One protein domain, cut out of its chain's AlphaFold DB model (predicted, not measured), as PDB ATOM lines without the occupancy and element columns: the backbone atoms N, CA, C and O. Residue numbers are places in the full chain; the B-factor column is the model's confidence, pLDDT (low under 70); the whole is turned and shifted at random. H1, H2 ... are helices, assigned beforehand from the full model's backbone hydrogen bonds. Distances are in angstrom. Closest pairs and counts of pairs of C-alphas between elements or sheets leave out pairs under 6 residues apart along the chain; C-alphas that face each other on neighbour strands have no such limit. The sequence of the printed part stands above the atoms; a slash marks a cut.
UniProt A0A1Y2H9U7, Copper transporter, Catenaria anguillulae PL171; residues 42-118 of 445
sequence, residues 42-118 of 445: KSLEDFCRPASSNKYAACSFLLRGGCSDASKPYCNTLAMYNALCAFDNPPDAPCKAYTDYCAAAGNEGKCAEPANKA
ATOM      1  N   LYS A  42      34.245 -10.617   2.414       94.94
ATOM      2  CA  LYS A  42      33.449 -11.734   1.897       94.94
ATOM      3  C   LYS A  42      34.294 -12.684   1.044       94.94
ATOM      4  O   LYS A  42      34.213 -13.887   1.239       94.94
ATOM      5  N   SER A  43      35.148 -12.160   0.159       95.12
ATOM      6  CA  SER A  43      36.033 -13.004  -0.656       95.12
ATOM      7  C   SER A  43      37.074 -13.752   0.180       95.12
ATOM      8  O   SER A  43      37.436 -14.870  -0.174       95.12
ATOM      9  N   LEU A  44      37.513 -13.183   1.308       95.50
ATOM     10  CA  LEU A  44      38.387 -13.881   2.253       95.50
ATOM     11  C   LEU A  44      37.634 -14.986   3.006       95.50
ATOM     12  O   LEU A  44      38.129 -16.101   3.124       95.50
ATOM     13  N   GLU A  45      36.424 -14.699   3.488       94.94
ATOM     14  CA  GLU A  45      35.567 -15.688   4.151       94.94
ATOM     15  C   GLU A  45      35.202 -16.843   3.211       94.94
ATOM     16  O   GLU A  45      35.239 -18.003   3.619       94.94
ATOM     17  N   ASP A  46      34.903 -16.544   1.944       94.75
ATOM     18  CA  ASP A  46      34.623 -17.542   0.911       94.75
ATOM     19  C   ASP A  46      35.867 -18.391   0.596       94.75
ATOM     20  O   ASP A  46      35.741 -19.600   0.410       94.75
ATOM     21  N   PHE A  47      37.071 -17.801   0.617       95.12
ATOM     22  CA  PHE A  47      38.332 -18.545   0.512       95.12
ATOM     23  C   PHE A  47      38.586 -19.449   1.725       95.12
ATOM     24  O   PHE A  47      39.083 -20.562   1.562       95.12
ATOM     25  N   CYS A  48      38.250 -18.995   2.932       95.19
ATOM     26  CA  CYS A  48      38.499 -19.737   4.165       95.19
ATOM     27  C   CYS A  48      37.462 -20.832   4.448       95.19
ATOM     28  O   CYS A  48      37.764 -21.772   5.171       95.19
ATOM     29  N   ARG A  49      36.253 -20.739   3.883       94.31
ATOM     30  CA  ARG A  49      35.139 -21.667   4.144       94.31
ATOM     31  C   ARG A  49      35.403 -23.144   3.779       94.31
ATOM     32  O   ARG A  49      34.914 -24.005   4.513       94.31
ATOM     33  N   PRO A  50      36.087 -23.492   2.672       91.06
ATOM     34  CA  PRO A  50      36.400 -24.880   2.352       91.06
ATOM     35  C   PRO A  50      37.313 -25.510   3.408       91.06
ATOM     36  O   PRO A  50      38.271 -24.891   3.864       91.06
ATOM     37  N   ALA A  51      37.089 -26.788   3.727       81.75
ATOM     38  CA  ALA A  51      37.909 -27.509   4.704       81.75
ATOM     39  C   ALA A  51      39.411 -27.525   4.349       81.75
ATOM     40  O   ALA A  51      40.257 -27.534   5.237       81.75
ATOM     41  N   SER A  52      39.752 -27.459   3.057       84.69
ATOM     42  CA  SER A  52      41.136 -27.366   2.574       84.69
ATOM     43  C   SER A  52      41.866 -26.097   3.019       84.69
ATOM     44  O   SER A  52      43.094 -26.106   3.076       84.69
ATOM     45  N   SER A  53      41.132 -25.029   3.331       88.88
ATOM     46  CA  SER A  53      41.672 -23.733   3.750       88.88
ATOM     47  C   SER A  53      41.794 -23.607   5.269       88.88
ATOM     48  O   SER A  53      42.504 -22.731   5.756       88.88
ATOM     49  N   ASN A  54      41.182 -24.519   6.036       87.06
ATOM     50  CA  ASN A  54      41.264 -24.527   7.502       87.06
ATOM     51  C   ASN A  54      42.685 -24.766   8.021       87.06
ATOM     52  O   ASN A  54      42.985 -24.430   9.164       87.06
ATOM     53  N   LYS A  55      43.574 -25.302   7.179       92.31
ATOM     54  CA  LYS A  55      44.992 -25.441   7.511       92.31
ATOM     55  C   LYS A  55      45.692 -24.108   7.730       92.31
ATOM     56  O   LYS A  55      46.682 -24.103   8.456       92.31
ATOM     57  N   TYR A  56      45.174 -23.016   7.156       94.56
ATOM     58  CA  TYR A  56      45.724 -21.674   7.312       94.56
ATOM     59  C   TYR A  56      45.304 -21.055   8.641       94.56
ATOM     60  O   TYR A  56      44.112 -20.924   8.935       94.56
ATOM     61  N   ALA A  57      46.280 -20.610   9.426       92.81
ATOM     62  CA  ALA A  57      46.046 -20.026  10.737       92.81
ATOM     63  C   ALA A  57      45.135 -18.792  10.636       92.81
ATOM     64  O   ALA A  57      44.186 -18.668  11.410       92.81
ATOM     65  N   ALA A  58      45.345 -17.927   9.635       93.50
ATOM     66  CA  ALA A  58      44.492 -16.757   9.412       93.50
ATOM     67  C   ALA A  58      43.022 -17.135   9.143       93.50
ATOM     68  O   ALA A  58      42.111 -16.509   9.684       93.50
ATOM     69  N   CYS A  59      42.783 -18.207   8.379       94.88
ATOM     70  CA  CYS A  59      41.434 -18.714   8.134       94.88
ATOM     71  C   CYS A  59      40.797 -19.306   9.390       94.88
ATOM     72  O   CYS A  59      39.639 -19.009   9.684       94.88
ATOM     73  N   SER A  60      41.553 -20.082  10.168       92.69
ATOM     74  CA  SER A  60      41.088 -20.595  11.460       92.69
ATOM     75  C   SER A  60      40.663 -19.463  12.401       92.69
ATOM     76  O   SER A  60      39.571 -19.493  12.976       92.69
ATOM     77  N   PHE A  61      41.481 -18.414  12.503       91.50
ATOM     78  CA  PHE A  61      41.193 -17.251  13.340       91.50
ATOM     79  C   PHE A  61      39.925 -16.511  12.917       91.50
ATOM     80  O   PHE A  61      39.083 -16.181  13.758       91.50
ATOM     81  N   LEU A  62      39.788 -16.277  11.608       93.00
ATOM     82  CA  LEU A  62      38.639 -15.600  11.024       93.00
ATOM     83  C   LEU A  62      37.345 -16.378  11.299       93.00
ATOM     84  O   LEU A  62      36.366 -15.794  11.764       93.00
ATOM     85  N   LEU A  63      37.353 -17.693  11.065       90.88
ATOM     86  CA  LEU A  63      36.165 -18.543  11.182       90.88
ATOM     87  C   LEU A  63      35.769 -18.853  12.630       90.88
ATOM     88  O   LEU A  63      34.585 -19.017  12.913       90.88
ATOM     89  N   ARG A  64      36.721 -18.906  13.571       84.94
ATOM     90  CA  ARG A  64      36.439 -19.210  14.988       84.94
ATOM     91  C   ARG A  64      36.012 -18.005  15.822       84.94
ATOM     92  O   ARG A  64      36.045 -18.055  17.052       84.94
ATOM     93  N   GLY A  65      35.606 -16.919  15.170       75.31
ATOM     94  CA  GLY A  65      35.116 -15.724  15.851       75.31
ATOM     95  C   GLY A  65      36.216 -14.910  16.532       75.31
ATOM     96  O   GLY A  65      35.897 -14.033  17.331       75.31
ATOM     97  N   GLY A  66      37.494 -15.138  16.192       78.12
ATOM     98  CA  GLY A  66      38.587 -14.241  16.587       78.12
ATOM     99  C   GLY A  66      38.362 -12.814  16.076       78.12
ATOM    100  O   GLY A  66      38.815 -11.855  16.691       78.12
ATOM    101  N   CYS A  67      37.567 -12.668  15.012       87.00
ATOM    102  CA  CYS A  67      37.240 -11.387  14.397       87.00
ATOM    103  C   CYS A  67      35.754 -11.082  14.283       87.00
ATOM    104  O   CYS A  67      35.307 -10.581  13.251       87.00
ATOM    105  N   SER A  68      34.979 -11.331  15.338       83.88
ATOM    106  CA  SER A  68      33.595 -10.839  15.400       83.88
ATOM    107  C   SER A  68      33.509  -9.307  15.340       83.88
ATOM    108  O   SER A  68      32.525  -8.772  14.842       83.88
ATOM    109  N   ASP A  69      34.541  -8.609  15.819       86.88
ATOM    110  CA  ASP A  69      34.642  -7.153  15.812       86.88
ATOM    111  C   ASP A  69      35.724  -6.694  14.824       86.88
ATOM    112  O   ASP A  69      36.917  -6.917  15.037       86.88
ATOM    113  N   ALA A  70      35.297  -6.073  13.723       85.62
ATOM    114  CA  ALA A  70      36.188  -5.551  12.687       85.62
ATOM    115  C   ALA A  70      36.934  -4.274  13.109       85.62
ATOM    116  O   ALA A  70      37.843  -3.858  12.395       85.62
ATOM    117  N   SER A  71      36.566  -3.650  14.237       86.50
ATOM    118  CA  SER A  71      37.263  -2.466  14.757       86.50
ATOM    119  C   SER A  71      38.638  -2.794  15.338       86.50
ATOM    120  O   SER A  71      39.499  -1.918  15.422       86.50
ATOM    121  N   LYS A  72      38.870  -4.065  15.691       87.00
ATOM    122  CA  LYS A  72      40.157  -4.533  16.201       87.00
ATOM    123  C   LYS A  72      41.206  -4.500  15.086       87.00
ATOM    124  O   LYS A  72      40.922  -4.974  13.982       87.00
ATOM    125  N   PRO A  73      42.431  -4.014  15.345       86.00
ATOM    126  CA  PRO A  73      43.407  -3.711  14.302       86.00
ATOM    127  C   PRO A  73      43.811  -4.938  13.470       86.00
ATOM    128  O   PRO A  73      43.855  -4.851  12.247       86.00
ATOM    129  N   TYR A  74      44.001  -6.112  14.082       87.50
ATOM    130  CA  TYR A  74      44.247  -7.344  13.316       87.50
ATOM    131  C   TYR A  74      42.999  -7.847  12.587       87.50
ATOM    132  O   TYR A  74      43.143  -8.539  11.595       87.50
ATOM    133  N   CYS A  75      41.782  -7.512  13.013       91.06
ATOM    134  CA  CYS A  75      40.554  -7.993  12.374       91.06
ATOM    135  C   CYS A  75      40.117  -7.200  11.147       91.06
ATOM    136  O   CYS A  75      39.101  -7.542  10.528       91.06
ATOM    137  N   ASN A  76      40.890  -6.184  10.767       92.69
ATOM    138  CA  ASN A  76      40.745  -5.562   9.469       92.69
ATOM    139  C   ASN A  76      41.016  -6.598   8.364       92.69
ATOM    140  O   ASN A  76      41.976  -7.369   8.413       92.69
ATOM    141  N   THR A  77      40.172  -6.582   7.337       94.00
ATOM    142  CA  THR A  77      40.317  -7.350   6.102       94.00
ATOM    143  C   THR A  77      41.745  -7.307   5.556       94.00
ATOM    144  O   THR A  77      42.329  -8.362   5.317       94.00
ATOM    145  N   LEU A  78      42.345  -6.119   5.413       94.81
ATOM    146  CA  LEU A  78      43.702  -5.983   4.868       94.81
ATOM    147  C   LEU A  78      44.765  -6.611   5.777       94.81
ATOM    148  O   LEU A  78      45.697  -7.225   5.266       94.81
ATOM    149  N   ALA A  79      44.605  -6.528   7.101       93.56
ATOM    150  CA  ALA A  79      45.502  -7.184   8.051       93.56
ATOM    151  C   ALA A  79      45.442  -8.716   7.931       93.56
ATOM    152  O   ALA A  79      46.476  -9.382   7.947       93.56
ATOM    153  N   MET A  80      44.242  -9.273   7.741       93.62
ATOM    154  CA  MET A  80      44.047 -10.711   7.543       93.62
ATOM    155  C   MET A  80      44.615 -11.201   6.203       93.62
ATOM    156  O   MET A  80      45.259 -12.248   6.171       93.62
ATOM    157  N   TYR A  81      44.443 -10.444   5.109       95.12
ATOM    158  CA  TYR A  81      45.106 -10.756   3.833       95.12
ATOM    159  C   TYR A  81      46.625 -10.667   3.955       95.12
ATOM    160  O   TYR A  81      47.325 -11.579   3.523       95.12
ATOM    161  N   ASN A  82      47.138  -9.606   4.581       94.25
ATOM    162  CA  ASN A  82      48.566  -9.441   4.810       94.25
ATOM    163  C   ASN A  82      49.142 -10.638   5.571       94.25
ATOM    164  O   ASN A  82      50.147 -11.202   5.160       94.25
ATOM    165  N   ALA A  83      48.474 -11.079   6.634       93.12
ATOM    166  CA  ALA A  83      48.904 -12.236   7.399       93.12
ATOM    167  C   ALA A  83      48.853 -13.542   6.602       93.12
ATOM    168  O   ALA A  83      49.835 -14.283   6.564       93.12
ATOM    169  N   LEU A  84      47.736 -13.806   5.922       94.88
ATOM    170  CA  LEU A  84      47.594 -14.985   5.075       94.88
ATOM    171  C   LEU A  84      48.708 -15.037   4.017       94.88
ATOM    172  O   LEU A  84      49.322 -16.079   3.810       94.88
ATOM    173  N   CYS A  85      49.017 -13.911   3.377       94.88
ATOM    174  CA  CYS A  85      49.963 -13.868   2.267       94.88
ATOM    175  C   CYS A  85      51.426 -13.759   2.700       94.88
ATOM    176  O   CYS A  85      52.290 -14.313   2.030       94.88
ATOM    177  N   ALA A  86      51.717 -13.093   3.816       93.31
ATOM    178  CA  ALA A  86      53.077 -12.977   4.333       93.31
ATOM    179  C   ALA A  86      53.557 -14.264   5.019       93.31
ATOM    180  O   ALA A  86      54.738 -14.594   4.918       93.31
ATOM    181  N   PHE A  87      52.669 -14.984   5.718       92.62
ATOM    182  CA  PHE A  87      53.057 -16.155   6.511       92.62
ATOM    183  C   PHE A  87      52.758 -17.482   5.820       92.62
ATOM    184  O   PHE A  87      53.607 -18.372   5.837       92.62
ATOM    185  N   ASP A  88      51.580 -17.624   5.216       92.69
ATOM    186  CA  ASP A  88      51.184 -18.880   4.577       92.69
ATOM    187  C   ASP A  88      51.434 -18.851   3.066       92.69
ATOM    188  O   ASP A  88      51.861 -19.857   2.513       92.69
ATOM    189  N   ASN A  89      51.240 -17.706   2.405       93.31
ATOM    190  CA  ASN A  89      51.372 -17.539   0.953       93.31
ATOM    191  C   ASN A  89      50.688 -18.677   0.159       93.31
ATOM    192  O   ASN A  89      51.358 -19.426  -0.566       93.31
ATOM    193  N   PRO A  90      49.364 -18.875   0.324       93.00
ATOM    194  CA  PRO A  90      48.644 -19.876  -0.446       93.00
ATOM    195  C   PRO A  90      48.807 -19.610  -1.951       93.00
ATOM    196  O   PRO A  90      48.801 -18.451  -2.369       93.00
ATOM    197  N   PRO A  91      48.898 -20.657  -2.789       85.56
ATOM    198  CA  PRO A  91      49.093 -20.516  -4.238       85.56
ATOM    199  C   PRO A  91      47.887 -19.898  -4.977       85.56
ATOM    200  O   PRO A  91      47.909 -19.772  -6.200       85.56
ATOM    201  N   ASP A  92      46.829 -19.541  -4.254       78.25
ATOM    202  CA  ASP A  92      45.526 -19.186  -4.790       78.25
ATOM    203  C   ASP A  92      45.355 -17.673  -5.039       78.25
ATOM    204  O   ASP A  92      46.139 -16.817  -4.621       78.25
ATOM    205  N   ALA A  93      44.224 -17.332  -5.665       78.94
ATOM    206  CA  ALA A  93      43.818 -15.975  -6.024       78.94
ATOM    207  C   ALA A  93      43.834 -14.888  -4.915       78.94
ATOM    208  O   ALA A  93      44.107 -13.738  -5.281       78.94
ATOM    209  N   PRO A  94      43.558 -15.139  -3.609       92.25
ATOM    210  CA  PRO A  94      43.452 -14.050  -2.629       92.25
ATOM    211  C   PRO A  94      44.744 -13.244  -2.480       92.25
ATOM    212  O   PRO A  94      44.684 -12.020  -2.364       92.25
ATOM    213  N   CYS A  95      45.907 -13.899  -2.544       94.94
ATOM    214  CA  CYS A  95      47.177 -13.198  -2.385       94.94
ATOM    215  C   CYS A  95      47.548 -12.367  -3.598       94.94
ATOM    216  O   CYS A  95      48.045 -11.260  -3.429       94.94
ATOM    217  N   LYS A  96      47.194 -12.827  -4.801       94.25
ATOM    218  CA  LYS A  96      47.345 -12.020  -6.012       94.25
ATOM    219  C   LYS A  96      46.480 -10.756  -5.957       94.25
ATOM    220  O   LYS A  96      46.969  -9.670  -6.244       94.25
ATOM    221  N   ALA A  97      45.210 -10.881  -5.561       93.38
ATOM    222  CA  ALA A  97      44.314  -9.730  -5.441       93.38
ATOM    223  C   ALA A  97      44.827  -8.710  -4.407       93.38
ATOM    224  O   ALA A  97      44.804  -7.507  -4.659       93.38
ATOM    225  N   TYR A  98      45.343  -9.195  -3.273       95.44
ATOM    226  CA  TYR A  98      45.978  -8.354  -2.260       95.44
ATOM    227  C   TYR A  98      47.240  -7.656  -2.791       95.44
ATOM    228  O   TYR A  98      47.366  -6.442  -2.647       95.44
ATOM    229  N   THR A  99      48.147  -8.376  -3.461       94.50
ATOM    230  CA  THR A  99      49.366  -7.771  -4.019       94.50
ATOM    231  C   THR A  99      49.062  -6.761  -5.117       94.50
ATOM    232  O   THR A  99      49.667  -5.694  -5.126       94.50
ATOM    233  N   ASP A 100      48.102  -7.052  -6.001       94.44
ATOM    234  CA  ASP A 100      47.678  -6.133  -7.064       94.44
ATOM    235  C   ASP A 100      47.075  -4.852  -6.460       94.44
ATOM    236  O   ASP A 100      47.374  -3.746  -6.913       94.44
ATOM    237  N   TYR A 101      46.272  -4.987  -5.395       95.25
ATOM    238  CA  TYR A 101      45.722  -3.849  -4.657       95.25
ATOM    239  C   TYR A 101      46.810  -2.987  -4.012       95.25
ATOM    240  O   TYR A 101      46.771  -1.764  -4.150       95.25
ATOM    241  N   CYS A 102      47.786  -3.609  -3.347       95.06
ATOM    242  CA  CYS A 102      48.863  -2.900  -2.658       95.06
ATOM    243  C   CYS A 102      49.907  -2.293  -3.605       95.06
ATOM    244  O   CYS A 102      50.512  -1.286  -3.252       95.06
ATOM    245  N   ALA A 103      50.111  -2.881  -4.787       94.56
ATOM    246  CA  ALA A 103      51.015  -2.364  -5.816       94.56
ATOM    247  C   ALA A 103      50.401  -1.217  -6.638       94.56
ATOM    248  O   ALA A 103      51.114  -0.511  -7.352       94.56
ATOM    249  N   ALA A 104      49.081  -1.023  -6.575       93.56
ATOM    250  CA  ALA A 104      48.432   0.085  -7.258       93.56
ATOM    251  C   ALA A 104      48.840   1.437  -6.652       93.56
ATOM    252  O   ALA A 104      48.855   1.626  -5.432       93.56
ATOM    253  N   ALA A 105      49.126   2.407  -7.526       77.88
ATOM    254  CA  ALA A 105      49.541   3.748  -7.128       77.88
ATOM    255  C   ALA A 105      48.541   4.377  -6.140       77.88
ATOM    256  O   ALA A 105      47.336   4.420  -6.390       77.88
ATOM    257  N   GLY A 106      49.056   4.867  -5.008       86.56
ATOM    258  CA  GLY A 106      48.253   5.460  -3.932       86.56
ATOM    259  C   GLY A 106      47.755   4.477  -2.863       86.56
ATOM    260  O   GLY A 106      47.239   4.928  -1.841       86.56
ATOM    261  N   ASN A 107      47.944   3.163  -3.038       89.62
ATOM    262  CA  ASN A 107      47.578   2.155  -2.035       89.62
ATOM    263  C   ASN A 107      48.772   1.587  -1.248       89.62
ATOM    264  O   ASN A 107      48.553   0.976  -0.202       89.62
ATOM    265  N   GLU A 108      50.015   1.831  -1.680       86.62
ATOM    266  CA  GLU A 108      51.226   1.373  -0.973       86.62
ATOM    267  C   GLU A 108      51.222   1.795   0.504       86.62
ATOM    268  O   GLU A 108      51.497   0.990   1.395       86.62
ATOM    269  N   GLY A 109      50.824   3.045   0.770       89.56
ATOM    270  CA  GLY A 109      50.685   3.578   2.123       89.56
ATOM    271  C   GLY A 109      49.647   2.820   2.947       89.56
ATOM    272  O   GLY A 109      49.935   2.466   4.085       89.56
ATOM    273  N   LYS A 110      48.494   2.482   2.354       90.44
ATOM    274  CA  LYS A 110      47.398   1.786   3.044       90.44
ATOM    275  C   LYS A 110      47.825   0.400   3.504       90.44
ATOM    276  O   LYS A 110      47.670   0.071   4.671       90.44
ATOM    277  N   CYS A 111      48.417  -0.411   2.629       91.88
ATOM    278  CA  CYS A 111      48.889  -1.742   3.028       91.88
ATOM    279  C   CYS A 111      50.077  -1.679   4.005       91.88
ATOM    280  O   CYS A 111      50.301  -2.603   4.786       91.88
ATOM    281  N   ALA A 112      50.840  -0.582   3.981       89.75
ATOM    282  CA  ALA A 112      51.950  -0.361   4.894       89.75
ATOM    283  C   ALA A 112      51.533   0.140   6.288       89.75
ATOM    284  O   ALA A 112      52.380   0.093   7.188       89.75
ATOM    285  N   GLU A 113      50.285   0.594   6.467       90.50
ATOM    286  CA  GLU A 113      49.787   1.144   7.730       90.50
ATOM    287  C   GLU A 113      49.973   0.156   8.894       90.50
ATOM    288  O   GLU A 113      49.720  -1.043   8.738       90.50
ATOM    289  N   PRO A 114      50.360   0.637  10.093       86.12
ATOM    290  CA  PRO A 114      50.571  -0.220  11.256       86.12
ATOM    291  C   PRO A 114      49.365  -1.098  11.599       86.12
ATOM    292  O   PRO A 114      49.557  -2.254  11.958       86.12
ATOM    293  N   ALA A 115      48.138  -0.594  11.426       84.56
ATOM    294  CA  ALA A 115      46.916  -1.368  11.647       84.56
ATOM    295  C   ALA A 115      46.831  -2.594  10.719       84.56
ATOM    296  O   ALA A 115      46.480  -3.681  11.161       84.56
ATOM    297  N   ASN A 116      47.266  -2.458   9.462       84.00
ATOM    298  CA  ASN A 116      47.273  -3.543   8.472       84.00
ATOM    299  C   ASN A 116      48.479  -4.490   8.626       84.00
ATOM    300  O   ASN A 116      48.526  -5.569   8.035       84.00
ATOM    301  N   LYS A 117      49.443  -4.121   9.476       82.25
ATOM    302  CA  LYS A 117      50.568  -4.962   9.911       82.25
ATOM    303  C   LYS A 117      50.427  -5.464  11.344       82.25
ATOM    304  O   LYS A 117      51.331  -6.153  11.815       82.25
ATOM    305  N   ALA A 118      49.324  -5.158  12.026       77.44
ATOM    306  CA  ALA A 118      49.095  -5.467  13.436       77.44
ATOM    307  C   ALA A 118      48.812  -6.958  13.687       77.44
ATOM    308  O   ALA A 118      48.000  -7.309  14.536       77.44
TER     309      ALA A 118
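Overview. This is residues 42 to 118 of the 445 residues of the protein "Copper transporter" of Catenaria anguillulae PL171 (UniProt A0A1Y2H9U7). Short helices gather round one middle helix, H3: H2 folds back beside it, H4 crosses it steeply and H6 packs on its residues 78 to 83. H1 packs on H2, and a long loop, residues 64 to 76, leads from H2 to H3. The printed part has 77 residues with six named helices, H1 to H6 in chain order, and no named strand; its class is all helix. It is compact, with a radius of gyration of the C-alphas of 11.9 A, and rounded, spanning 35 by 27 by 20 A.

Arrangement. Start at H1, residues 42 to 48; it touches H2, residues 57 to 63, at a steep tilt of 57 degrees, and their closest C-alphas, Cys 48 and Cys 59, are 5.0 A apart. H2 and H3, residues 77 to 88, form a helical hairpin, at a shallow tilt of 34 degrees, only just short of steep; H3 touches H2 with residues 80 to 84 alone, closest at the C-alphas of Ala 58 and Leu 84, 5.6 A. Next, H4, residues 93 to 103, touches H3, closest at the C-alphas of Cys 85 and Cys 95, 5.5 A. H5, residues 108 to 112, only just touches H4, only at the corner, with 3 pairs of C-alphas within 8 A, the closest being Cys 102 and Glu 108, 5.2 A. H6, residues 114 to 117, touches H3; the closest C-alphas, Ala 79 and Asn 116, are 4.1 A apart. In H1 to H5 every O i to N i+4 pair is within hydrogen-bond range; H6 is too short for one.

Along the chain. Find C-alpha 42, where H1 begins, at (33.449, -11.734, 1.897). H3 runs 15.9 A from C-alpha 77 at (40.317, -7.350, 6.102), and H4 runs 15.4 A. H6 ends at C-alpha 117, (50.568, -4.962, 9.911).

Size, cuts and confidence. The C-alphas farthest apart, Ala 51 and Gly 106, are 35.6 A apart. The printed part has no cut, its H2 to H3 link is long, and no printed residue is under 70.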